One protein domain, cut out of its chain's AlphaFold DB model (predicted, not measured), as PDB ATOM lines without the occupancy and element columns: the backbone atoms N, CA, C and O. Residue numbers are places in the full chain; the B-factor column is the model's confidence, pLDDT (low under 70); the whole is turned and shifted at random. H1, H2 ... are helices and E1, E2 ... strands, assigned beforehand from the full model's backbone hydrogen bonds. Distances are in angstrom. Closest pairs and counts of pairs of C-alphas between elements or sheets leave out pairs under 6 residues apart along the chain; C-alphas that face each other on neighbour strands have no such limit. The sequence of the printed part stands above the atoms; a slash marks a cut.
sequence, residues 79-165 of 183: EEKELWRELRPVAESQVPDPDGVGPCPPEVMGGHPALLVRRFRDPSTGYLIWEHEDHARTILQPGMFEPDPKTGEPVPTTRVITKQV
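Overview. This is residues 79 to 165 of the 183 residues of an uncharacterized protein of Planctomycetes bacterium (UniProt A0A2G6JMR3). A twisted sheet of four strands has its last two strands, E3 and E4, drawn out into a long hairpin arm that reaches well past the short E1 and E2, while at the opposite end of the rod residues 79 to 84 of H1 stick out free. Between H1 and E1 a long stretch without named elements passes over one face of the sheet, with residues 101 to 104 over E1 and E2. The printed part has 87 residues, with one named helix and then four named strands in the order E1, E2, E3, E4, each antiparallel to the next. The class is mostly strand, though under half of the residues are in named elements; the whole is loose, with a radius of gyration of the C-alphas of 15.7 A and spans of 56 by 25 by 22 A.

Arrangement. Start at H1, residues 79 to 86, where every O i to N i+4 pair is within hydrogen-bond range; it is not on the sheet. Go on to E1, residues 116 to 121, an edge strand, and E2, residues 128 to 132, a hairpin at 162 degrees, with N 131 and O 118 2.8 A apart. E3, residues 136 to 147, forms a hairpin with E2 at 151 degrees; look at N 140 and O 128, 2.8 A. E4, residues 154 to 164, forms a hairpin with E3 at 161 degrees, with N 139 and O 161 2.8 A apart. These strands make a meander, each the antiparallel neighbour of the one before.

Along the chain. Find C-alpha 79 at (75.497, 33.456, 57.382), where H1 begins. E3 runs 29.4 A and bends by 64 degrees at residue 142; E4 runs 29.8 A to C-alpha 164 at (50.774, 35.459, 65.943).

Size, cuts and confidence. The C-alphas of Glu 79 and Thr 151, the two farthest apart, are 56.4 A apart. The printed part has no cut, and the link from H1 to E1 is long, with 29 residues. Confidence is low in residues 79 to 94 and 142 to 145, among others.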
ATOM      1  N   GLU A  79      74.453  33.551  56.357       60.56
ATOM      2  CA  GLU A  79      75.497  33.456  57.382       60.56
ATOM      3  C   GLU A  79      75.586  34.710  58.255       60.56
ATOM      4  O   GLU A  79      75.686  34.575  59.464       60.56
ATOM      5  N   GLU A  80      75.502  35.930  57.710       50.66
ATOM      6  CA  GLU A  80      75.435  37.142  58.538       50.66
ATOM      7  C   GLU A  80      74.160  37.163  59.372       50.66
ATOM      8  O   GLU A  80      74.217  37.519  60.539       50.66
ATOM      9  N   LYS A  81      73.008  36.762  58.829       55.59
ATOM     10  CA  LYS A  81      71.759  36.660  59.599       55.59
ATOM     11  C   LYS A  81      71.881  35.637  60.722       55.59
ATOM     12  O   LYS A  81      71.360  35.875  61.807       55.59
ATOM     13  N   GLU A  82      72.546  34.518  60.469       55.75
ATOM     14  CA  GLU A  82      72.798  33.470  61.456       55.75
ATOM     15  C   GLU A  82      73.810  33.939  62.508       55.75
ATOM     16  O   GLU A  82      73.537  33.823  63.698       55.75
ATOM     17  N   LEU A  83      74.866  34.648  62.103       54.91
ATOM     18  CA  LEU A  83      75.810  35.315  62.998       54.91
ATOM     19  C   LEU A  83      75.123  36.411  63.825       54.91
ATOM     20  O   LEU A  83      75.382  36.539  65.009       54.91
ATOM     21  N   TRP A  84      74.205  37.186  63.245       48.34
ATOM     22  CA  TRP A  84      73.389  38.176  63.954       48.34
ATOM     23  C   TRP A  84      72.389  37.518  64.913       48.34
ATOM     24  O   TRP A  84      72.042  38.139  65.913       48.34
ATOM     25  N   ARG A  85      71.938  36.283  64.651       55.59
ATOM     26  CA  ARG A  85      71.136  35.481  65.592       55.59
ATOM     27  C   ARG A  85      71.995  34.924  66.728       55.59
ATOM     28  O   ARG A  85      71.584  35.006  67.878       55.59
ATOM     29  N   GLU A  86      73.195  34.428  66.432       52.53
ATOM     30  CA  GLU A  86      74.151  33.923  67.428       52.53
ATOM     31  C   GLU A  86      74.742  35.047  68.301       52.53
ATOM     32  O   GLU A  86      74.925  34.879  69.505       52.53
ATOM     33  N   LEU A  87      74.994  36.223  67.714       46.56
ATOM     34  CA  LEU A  87      75.519  37.419  68.381       46.56
ATOM     35  C   LEU A  87      74.434  38.281  69.042       46.56
ATOM     36  O   LEU A  87      74.776  39.247  69.725       46.56
ATOM     37  N   ARG A  88      73.144  37.949  68.887       43.88
ATOM     38  CA  ARG A  88      72.048  38.544  69.667       43.88
ATOM     39  C   ARG A  88      71.617  37.620  70.808       43.88
ATOM     40  O   ARG A  88      70.529  37.052  70.771       43.88
ATOM     41  N   PRO A  89      72.331  37.599  71.936       45.34
ATOM     42  CA  PRO A  89      71.643  37.559  73.202       45.34
ATOM     43  C   PRO A  89      71.226  39.002  73.504       45.34
ATOM     44  O   PRO A  89      71.878  39.696  74.284       45.34
ATOM     45  N   VAL A  90      70.138  39.488  72.895       53.62
ATOM     46  CA  VAL A  90      69.424  40.616  73.510       53.62
ATOM     47  C   VAL A  90      68.742  40.010  74.728       53.62
ATOM     48  O   VAL A  90      67.601  39.565  74.668       53.62
ATOM     49  N   ALA A  91      69.499  39.869  75.817       57.44
ATOM     50  CA  ALA A  91      68.945  39.449  77.088       57.44
ATOM     51  C   ALA A  91      67.768  40.377  77.376       57.44
ATOM     52  O   ALA A  91      67.931  41.593  77.298       57.44
ATOM     53  N   GLU A  92      66.605  39.823  77.705       58.53
ATOM     54  CA  GLU A  92      65.361  40.557  77.960       58.53
ATOM     55  C   GLU A  92      65.547  41.823  78.826       58.53
ATOM     56  O   GLU A  92      64.872  42.834  78.645       58.53
ATOM     57  N   SER A  93      66.541  41.802  79.718       61.41
ATOM     58  CA  SER A  93      67.050  42.943  80.488       61.41
ATOM     59  C   SER A  93      67.380  44.217  79.688       61.41
ATOM     60  O   SER A  93      67.389  45.296  80.271       61.41
ATOM     61  N   GLN A  94      67.676  44.110  78.392       65.06
ATOM     62  CA  GLN A  94      68.055  45.228  77.523       65.06
ATOM     63  C   GLN A  94      66.863  45.828  76.770       65.06
ATOM     64  O   GLN A  94      66.984  46.919  76.216       65.06
ATOM     65  N   VAL A  95      65.710  45.149  76.755       73.69
ATOM     66  CA  VAL A  95      64.488  45.703  76.167       73.69
ATOM     67  C   VAL A  95      63.969  46.797  77.103       73.69
ATOM     68  O   VAL A  95      63.748  46.515  78.282       73.69
ATOM     69  N   PRO A  96      63.759  48.042  76.644       74.69
ATOM     70  CA  PRO A  96      63.227  49.101  77.497       74.69
ATOM     71  C   PRO A  96      61.890  48.702  78.137       74.69
ATOM     72  O   PRO A  96      61.071  48.035  77.508       74.69
ATOM     73  N   ASP A  97      61.674  49.106  79.389       83.75
ATOM     74  CA  ASP A  97      60.409  48.907  80.108       83.75
ATOM     75  C   ASP A  97      59.835  50.246  80.593       83.75
ATOM     76  O   ASP A  97      59.900  50.557  81.785       83.75
ATOM     77  N   PRO A  98      59.331  51.096  79.683       77.12
ATOM     78  CA  PRO A  98      58.788  52.396  80.074       77.12
ATOM     79  C   PRO A  98      57.536  52.271  80.961       77.12
ATOM     80  O   PRO A  98      57.270  53.162  81.763       77.12
ATOM     81  N   ASP A  99      56.805  51.159  80.848       82.75
ATOM     82  CA  ASP A  99      55.492  50.958  81.468       82.75
ATOM     83  C   ASP A  99      55.531  50.064  82.725       82.75
ATOM     84  O   ASP A  99      54.480  49.758  83.303       82.75
ATOM     85  N   GLY A 100      56.721  49.620  83.149       83.81
ATOM     86  CA  GLY A 100      56.899  48.722  84.296       83.81
ATOM     87  C   GLY A 100      56.171  47.381  84.131       83.81
ATOM     88  O   GLY A 100      55.568  46.880  85.082       83.81
ATOM     89  N   VAL A 101      56.164  46.841  82.912       84.00
ATOM     90  CA  VAL A 101      55.510  45.586  82.517       84.00
ATOM     91  C   VAL A 101      56.208  44.371  83.125       84.00
ATOM     92  O   VAL A 101      55.545  43.403  83.496       84.00
ATOM     93  N   GLY A 102      57.534  44.422  83.258       83.56
ATOM     94  CA  GLY A 102      58.342  43.310  83.737       83.56
ATOM     95  C   GLY A 102      58.691  42.281  82.652       83.56
ATOM     96  O   GLY A 102      58.574  42.554  81.447       83.56
ATOM     97  N   PRO A 103      59.222  41.116  83.058       84.25
ATOM     98  CA  PRO A 103      59.643  40.078  82.130       84.25
ATOM     99  C   PRO A 103      58.453  39.318  81.528       84.25
ATOM    100  O   PRO A 103      57.377  39.240  82.122       84.25
ATOM    101  N   CYS A 104      58.666  38.743  80.354       81.81
ATOM    102  CA  CYS A 104      57.755  37.886  79.633       81.81
ATOM    103  C   CYS A 104      57.513  36.614  80.454       81.81
ATOM    104  O   CYS A 104      58.465  36.035  80.993       81.81
ATOM    105  N   PRO A 105      56.255  36.158  80.576       81.56
ATOM    106  CA  PRO A 105      55.954  34.889  81.218       81.56
ATOM    107  C   PRO A 105      56.758  33.737  80.593       81.56
ATOM    108  O   PRO A 105      57.003  33.743  79.387       81.56
ATOM    109  N   PRO A 106      57.144  32.716  81.374       75.75
ATOM    110  CA  PRO A 106      57.821  31.548  80.825       75.75
ATOM    111  C   PRO A 106      56.870  30.710  79.953       75.75
ATOM    112  O   PRO A 106      55.647  30.761  80.113       75.75
ATOM    113  N   GLU A 107      57.424  29.859  79.087       75.06
ATOM    114  CA  GLU A 107      56.655  28.968  78.195       75.06
ATOM    115  C   GLU A 107      55.664  28.066  78.940       75.06
ATOM    116  O   GLU A 107      54.548  27.842  78.478       75.06
ATOM    117  N   VAL A 108      56.026  27.606  80.143       68.62
ATOM    118  CA  VAL A 108      55.148  26.783  81.001       68.62
ATOM    119  C   VAL A 108      53.863  27.508  81.413       68.62
ATOM    120  O   VAL A 108      52.891  26.865  81.798       68.62
ATOM    121  N   MET A 109      53.854  28.841  81.333       69.75
ATOM    122  CA  MET A 109      52.689  29.690  81.571       69.75
ATOM    123  C   MET A 109      52.042  30.183  80.272       69.75
ATOM    124  O   MET A 109      51.100  30.957  80.349       69.75
ATOM    125  N   GLY A 110      52.510  29.749  79.098       73.94
ATOM    126  CA  GLY A 110      52.000  30.169  77.790       73.94
ATOM    127  C   GLY A 110      52.727  31.364  77.168       73.94
ATOM    128  O   GLY A 110      52.236  31.912  76.180       73.94
ATOM    129  N   GLY A 111      53.862  31.787  77.736       78.06
ATOM    130  CA  GLY A 111      54.727  32.787  77.112       78.06
ATOM    131  C   GLY A 111      55.485  32.246  75.902       78.06
ATOM    132  O   GLY A 111      55.536  31.037  75.680       78.06
ATOM    133  N   HIS A 112      56.035  33.147  75.092       81.19
ATOM    134  CA  HIS A 112      56.648  32.789  73.815       81.19
ATOM    135  C   HIS A 112      58.185  32.771  73.898       81.19
ATOM    136  O   HIS A 112      58.762  33.713  74.445       81.19
ATOM    137  N   PRO A 113      58.865  31.737  73.359       76.25
ATOM    138  CA  PRO A 113      60.316  31.570  73.492       76.25
ATOM    139  C   PRO A 113      61.151  32.508  72.614       76.25
ATOM    140  O   PRO A 113      62.362  32.605  72.808       76.25
ATOM    141  N   ALA A 114      60.549  33.153  71.611       78.50
ATOM    142  CA  ALA A 114      61.293  34.007  70.692       78.50
ATOM    143  C   ALA A 114      61.778  35.296  71.374       78.50
ATOM    144  O   ALA A 114      61.224  35.748  72.379       78.50
ATOM    145  N   LEU A 115      62.812  35.911  70.797       78.62
ATOM    146  CA  LEU A 115      63.435  37.112  71.348       78.62
ATOM    147  C   LEU A 115      62.428  38.254  71.494       78.62
ATOM    148  O   LEU A 115      61.683  38.562  70.564       78.62
ATOM    149  N   LEU A 116      62.448  38.900  72.659       80.69
ATOM    150  CA  LEU A 116      61.621  40.062  72.942       80.69
ATOM    151  C   LEU A 116      62.184  41.293  72.222       80.69
ATOM    152  O   LEU A 116      63.349  41.642  72.402       80.69
ATOM    153  N   VAL A 117      61.347  41.984  71.449       81.56
ATOM    154  CA  VAL A 117      61.717  43.242  70.776       81.56
ATOM    155  C   VAL A 117      61.088  44.460  71.438       81.56
ATOM    156  O   VAL A 117      61.655  45.551  71.398       81.56
ATOM    157  N   ARG A 118      59.922  44.292  72.070       83.94
ATOM    158  CA  ARG A 118      59.214  45.379  72.746       83.94
ATOM    159  C   ARG A 118      58.303  44.836  73.838       83.94
ATOM    160  O   ARG A 118      57.701  43.780  73.679       83.94
ATOM    161  N   ARG A 119      58.148  45.597  74.915       88.50
ATOM    162  CA  ARG A 119      57.121  45.386  75.937       88.50
ATOM    163  C   ARG A 119      56.426  46.698  76.246       88.50
ATOM    164  O   ARG A 119      57.068  47.745  76.215       88.50
ATOM    165  N   PHE A 120      55.123  46.636  76.471       89.19
ATOM    166  CA  PHE A 120      54.306  47.811  76.754       89.19
ATOM    167  C   PHE A 120      52.985  47.414  77.413       89.19
ATOM    168  O   PHE A 120      52.542  46.264  77.327       89.19
ATOM    169  N   ARG A 121      52.344  48.383  78.064       86.81
ATOM    170  CA  ARG A 121      50.963  48.255  78.533       86.81
ATOM    171  C   ARG A 121      50.036  48.874  77.499       86.81
ATOM    172  O   ARG A 121      50.177  50.044  77.161       86.81
ATOM    173  N   ASP A 122      49.065  48.112  77.014       86.56
ATOM    174  CA  ASP A 122      48.040  48.657  76.127       86.56
ATOM    175  C   ASP A 122      47.177  49.668  76.909       86.56
ATOM    176  O   ASP A 122      46.516  49.283  77.878       86.56
ATOM    177  N   PRO A 123      47.157  50.957  76.524       80.94
ATOM    178  CA  PRO A 123      46.408  51.983  77.245       80.94
ATOM    179  C   PRO A 123      44.888  51.814  77.120       80.94
ATOM    180  O   PRO A 123      44.150  52.356  77.940       80.94
ATOM    181  N   SER A 124      44.409  51.086  76.108       84.62
ATOM    182  CA  SER A 124      42.979  50.876  75.865       84.62
ATOM    183  C   SER A 124      42.411  49.705  76.668       84.62
ATOM    184  O   SER A 124      41.302  49.799  77.194       84.62
ATOM    185  N   THR A 125      43.171  48.615  76.790       82.56
ATOM    186  CA  THR A 125      42.730  47.376  77.455       82.56
ATOM    187  C   THR A 125      43.373  47.160  78.825       82.56
ATOM    188  O   THR A 125      42.881  46.362  79.619       82.56
ATOM    189  N   GLY A 126      44.471  47.856  79.124       83.75
ATOM    190  CA  GLY A 126      45.285  47.641  80.319       83.75
ATOM    191  C   GLY A 126      46.118  46.357  80.280       83.75
ATOM    192  O   GLY A 126      46.726  46.007  81.293       83.75
ATOM    193  N   TYR A 127      46.143  45.640  79.153       88.25
ATOM    194  CA  TYR A 127      46.872  44.380  79.024       88.25
ATOM    195  C   TYR A 127      48.373  44.619  78.966       88.25
ATOM    196  O   TYR A 127      48.836  45.612  78.405       88.25
ATOM    197  N   LEU A 128      49.133  43.685  79.528       89.31
ATOM    198  CA  LEU A 128      50.583  43.691  79.385       89.31
ATOM    199  C   LEU A 128      50.936  42.884  78.140       89.31
ATOM    200  O   LEU A 128      50.454  41.760  77.978       89.31
ATOM    201  N   ILE A 129      51.722  43.471  77.245       89.12
ATOM    202  CA  ILE A 129      52.022  42.890  75.939       89.12
ATOM    203  C   ILE A 129      53.534  42.814  75.754       89.12
ATOM    204  O   ILE A 129      54.243  43.806  75.925       89.12
ATOM    205  N   TRP A 130      53.993  41.637  75.344       90.62
ATOM    206  CA  TRP A 130      55.348  41.346  74.894       90.62
ATOM    207  C   TRP A 130      55.288  41.030  73.405       90.62
ATOM    208  O   TRP A 130      54.524  40.169  72.975       90.62
ATOM    209  N   GLU A 131      56.047  41.767  72.609       89.19
ATOM    210  CA  GLU A 131      56.161  41.583  71.169       89.19
ATOM    211  C   GLU A 131      57.518  40.970  70.860       89.19
ATOM    212  O   GLU A 131      58.552  41.446  71.342       89.19
ATOM    213  N   HIS A 132      57.493  39.907  70.066       87.00
ATOM    214  CA  HIS A 132      58.648  39.082  69.762       87.00
ATOM    215  C   HIS A 132      59.123  39.308  68.323       87.00
ATOM    216  O   HIS A 132      58.392  39.837  67.482       87.00
ATOM    217  N   GLU A 133      60.364  38.921  68.035       83.38
ATOM    218  CA  GLU A 133      60.991  39.115  66.721       83.38
ATOM    219  C   GLU A 133      60.227  38.432  65.576       83.38
ATOM    220  O   GLU A 133      60.199  38.944  64.461       83.38
ATOM    221  N   ASP A 134      59.553  37.315  65.846       81.94
ATOM    222  CA  ASP A 134      58.746  36.572  64.872       81.94
ATOM    223  C   ASP A 134      57.312  37.110  64.720       81.94
ATOM    224  O   ASP A 134      56.430  36.424  64.195       81.94
ATOM    225  N   HIS A 135      57.072  38.338  65.188       80.19
ATOM    226  CA  HIS A 135      55.768  39.004  65.215       80.19
ATOM    227  C   HIS A 135      54.712  38.295  66.080       80.19
ATOM    228  O   HIS A 135      53.524  38.643  66.037       80.19
ATOM    229  N   ALA A 136      55.112  37.327  66.907       84.81
ATOM    230  CA  ALA A 136      54.250  36.836  67.965       84.81
ATOM    231  C   ALA A 136      54.069  37.912  69.040       84.81
ATOM    232  O   ALA A 136      54.955  38.727  69.313       84.81
ATOM    233  N   ARG A 137      52.896  37.906  69.669       87.75
ATOM    234  CA  ARG A 137      52.601  38.707  70.850       87.75
ATOM    235  C   ARG A 137      52.134  37.806  71.973       87.75
ATOM    236  O   ARG A 137      51.093  37.162  71.839       87.75
ATOM    237  N   THR A 138      52.865  37.799  73.078       86.38
ATOM    238  CA  THR A 138      52.381  37.271  74.351       86.38
ATOM    239  C   THR A 138      51.613  38.379  75.061       86.38
ATOM    240  O   THR A 138      52.077  39.509  75.173       86.38
ATOM    241  N   ILE A 139      50.401  38.075  75.509       88.88
ATOM    242  CA  ILE A 139      49.482  39.024  76.132       88.88
ATOM    243  C   ILE A 139      49.115  38.468  77.500       88.88
ATOM    244  O   ILE A 139      48.510  37.400  77.590       88.88
ATOM    245  N   LEU A 140      49.451  39.193  78.562       85.56
ATOM    246  CA  LEU A 140      48.948  38.917  79.900       85.56
ATOM    247  C   LEU A 140      47.692  39.753  80.102       85.56
ATOM    248  O   LEU A 140      47.741  40.983  80.180       85.56
ATOM    249  N   GLN A 141      46.565  39.060  80.182       83.69
ATOM    250  CA  GLN A 141      45.272  39.640  80.489       83.69
ATOM    251  C   GLN A 141      45.066  39.593  82.012       83.69
ATOM    252  O   GLN A 141      44.832  38.506  82.556       83.69
ATOM    253  N   PRO A 142      45.166  40.732  82.724       66.50
ATOM    254  CA  PRO A 142      44.843  40.777  84.141       66.50
ATOM    255  C   PRO A 142      43.340  40.537  84.353       66.50
ATOM    256  O   PRO A 142      42.510  41.348  83.955       66.50
ATOM    257  N   GLY A 143      43.014  39.415  85.002       66.62
ATOM    258  CA  GLY A 143      41.777  39.194  85.752       66.62
ATOM    259  C   GLY A 143      40.470  39.229  84.964       66.62
ATOM    260  O   GLY A 143      39.643  40.105  85.199       66.62
ATOM    261  N   MET A 144      40.212  38.213  84.139       61.66
ATOM    262  CA  MET A 144      38.826  37.739  84.025       61.66
ATOM    263  C   MET A 144      38.517  36.964  85.312       61.66
ATOM    264  O   MET A 144      39.388  36.279  85.843       61.66
ATOM    265  N   PHE A 145      37.309  37.085  85.857       68.44
ATOM    266  CA  PHE A 145      36.896  36.224  86.963       68.44
ATOM    267  C   PHE A 145      36.432  34.886  86.392       68.44
ATOM    268  O   PHE A 145      35.466  34.848  85.627       68.44
ATOM    269  N   GLU A 146      37.108  33.801  86.754       73.56
ATOM    270  CA  GLU A 146      36.661  32.443  86.447       73.56
ATOM    271  C   GLU A 146      36.135  31.765  87.711       73.56
ATOM    272  O   GLU A 146      36.706  31.958  88.785       73.56
ATOM    273  N   PRO A 147      35.044  30.985  87.615       73.44
ATOM    274  CA  PRO A 147      34.563  30.213  88.746       73.44
ATOM    275  C   PRO A 147      35.599  29.144  89.107       73.44
ATOM    276  O   PRO A 147      35.974  28.324  88.266       73.44
ATOM    277  N   ASP A 148      36.050  29.143  90.360       75.94
ATOM    278  CA  ASP A 148      36.907  28.091  90.899       75.94
ATOM    279  C   ASP A 148      36.208  26.729  90.709       75.94
ATOM    280  O   ASP A 148      35.057  26.567  91.121       75.94
ATOM    281  N   PRO A 149      36.862  25.720  90.110       74.12
ATOM    282  CA  PRO A 149      36.239  24.421  89.859       74.12
ATOM    283  C   PRO A 149      35.842  23.665  91.139       74.12
ATOM    284  O   PRO A 149      35.073  22.707  91.065       74.12
ATOM    285  N   LYS A 150      36.369  24.054  92.306       80.19
ATOM    286  CA  LYS A 150      36.070  23.457  93.613       80.19
ATOM    287  C   LYS A 150      35.048  24.257  94.408       80.19
ATOM    288  O   LYS A 150      34.188  23.648  95.038       80.19
ATOM    289  N   THR A 151      35.161  25.585  94.432       85.31
ATOM    290  CA  THR A 151      34.306  26.440  95.281       85.31
ATOM    291  C   THR A 151      33.213  27.167  94.501       85.31
ATOM    292  O   THR A 151      32.234  27.605  95.098       85.31
ATOM    293  N   GLY A 152      33.343  27.282  93.176       78.69
ATOM    294  CA  GLY A 152      32.456  28.063  92.312       78.69
ATOM    295  C   GLY A 152      32.595  29.577  92.490       78.69
ATOM    296  O   GLY A 152      31.894  30.333  91.820       78.69
ATOM    297  N   GLU A 153      33.479  30.032  93.382       83.75
ATOM    298  CA  GLU A 153      33.694  31.452  93.629       83.75
ATOM    299  C   GLU A 153      34.453  32.095  92.462       83.75
ATOM    300  O   GLU A 153      35.323  31.455  91.869       83.75
ATOM    301  N   PRO A 154      34.143  33.353  92.111       69.94
ATOM    302  CA  PRO A 154      34.878  34.073  91.084       69.94
ATOM    303  C   PRO A 154      36.298  34.361  91.580       69.94
ATOM    304  O   PRO A 154      36.510  35.223  92.434       69.94
ATOM    305  N   VAL A 155      37.281  33.663  91.020       73.50
ATOM    306  CA  VAL A 155      38.699  33.888  91.298       73.50
ATOM    307  C   VAL A 155      39.289  34.700  90.147       73.50
ATOM    308  O   VAL A 155      39.044  34.371  88.983       73.50
ATOM    309  N   PRO A 156      40.050  35.774  90.426       64.94
ATOM    310  CA  PRO A 156      40.741  36.508  89.378       64.94
ATOM    311  C   PRO A 156      41.788  35.595  88.729       64.94
ATOM    312  O   PRO A 156      42.799  35.258  89.347       64.94
ATOM    313  N   THR A 157      41.558  35.194  87.478       65.88
ATOM    314  CA  THR A 157      42.532  34.438  86.692       65.88
ATOM    315  C   THR A 157      43.331  35.377  85.806       65.88
ATOM    316  O   THR A 157      42.804  36.240  85.102       65.88
ATOM    317  N   THR A 158      44.648  35.200  85.836       71.19
ATOM    318  CA  THR A 158      45.538  35.856  84.884       71.19
ATOM    319  C   THR A 158      45.748  34.899  83.723       71.19
ATOM    320  O   THR A 158      46.293  33.812  83.912       71.19
ATOM    321  N   ARG A 159      45.285  35.273  82.529       71.44
ATOM    322  CA  ARG A 159      45.469  34.465  81.318       71.44
ATOM    323  C   ARG A 159      46.653  35.001  80.531       71.44
ATOM    324  O   ARG A 159      46.713  36.195  80.251       71.44
ATOM    325  N   VAL A 160      47.565  34.112  80.155       76.06
ATOM    326  CA  VAL A 160      48.612  34.401  79.173       76.06
ATOM    327  C   VAL A 160      48.133  33.864  77.833       76.06
ATOM    328  O   VAL A 160      47.766  32.695  77.717       76.06
ATOM    329  N   ILE A 161      48.094  34.722  76.825       81.75
ATOM    330  CA  ILE A 161      47.642  34.376  75.484       81.75
ATOM    331  C   ILE A 161      48.742  34.774  74.513       81.75
ATOM    332  O   ILE A 161      49.018  35.958  74.354       81.75
ATOM    333  N   THR A 162      49.324  33.798  73.825       79.38
ATOM    334  CA  THR A 162      50.271  34.063  72.741       79.38
ATOM    335  C   THR A 162      49.549  33.958  71.402       79.38
ATOM    336  O   THR A 162      48.898  32.955  71.110       79.38
ATOM    337  N   LYS A 163      49.610  35.024  70.601       81.75
ATOM    338  CA  LYS A 163      49.001  35.099  69.266       81.75
ATOM    339  C   LYS A 163      50.027  35.569  68.255       81.75
ATOM    340  O   LYS A 163      50.758  36.519  68.512       81.75
ATOM    341  N   GLN A 164      50.023  34.953  67.081       72.69
ATOM    342  CA  GLN A 164      50.774  35.459  65.943       72.69
ATOM    343  C   GLN A 164      50.014  36.647  65.359       72.69
ATOM    344  O   GLN A 164      48.848  36.510  64.979       72.69
ATOM    345  N   VAL A 165      50.638  37.822  65.339       64.56
ATOM    346  CA  VAL A 165      50.076  38.953  64.609       64.56
ATOM    347  C   VAL A 165      50.594  38.827  63.184       64.56
ATOM    348  O   VAL A 165      51.811  38.863  62.998       64.56
TER     349      VAL A 165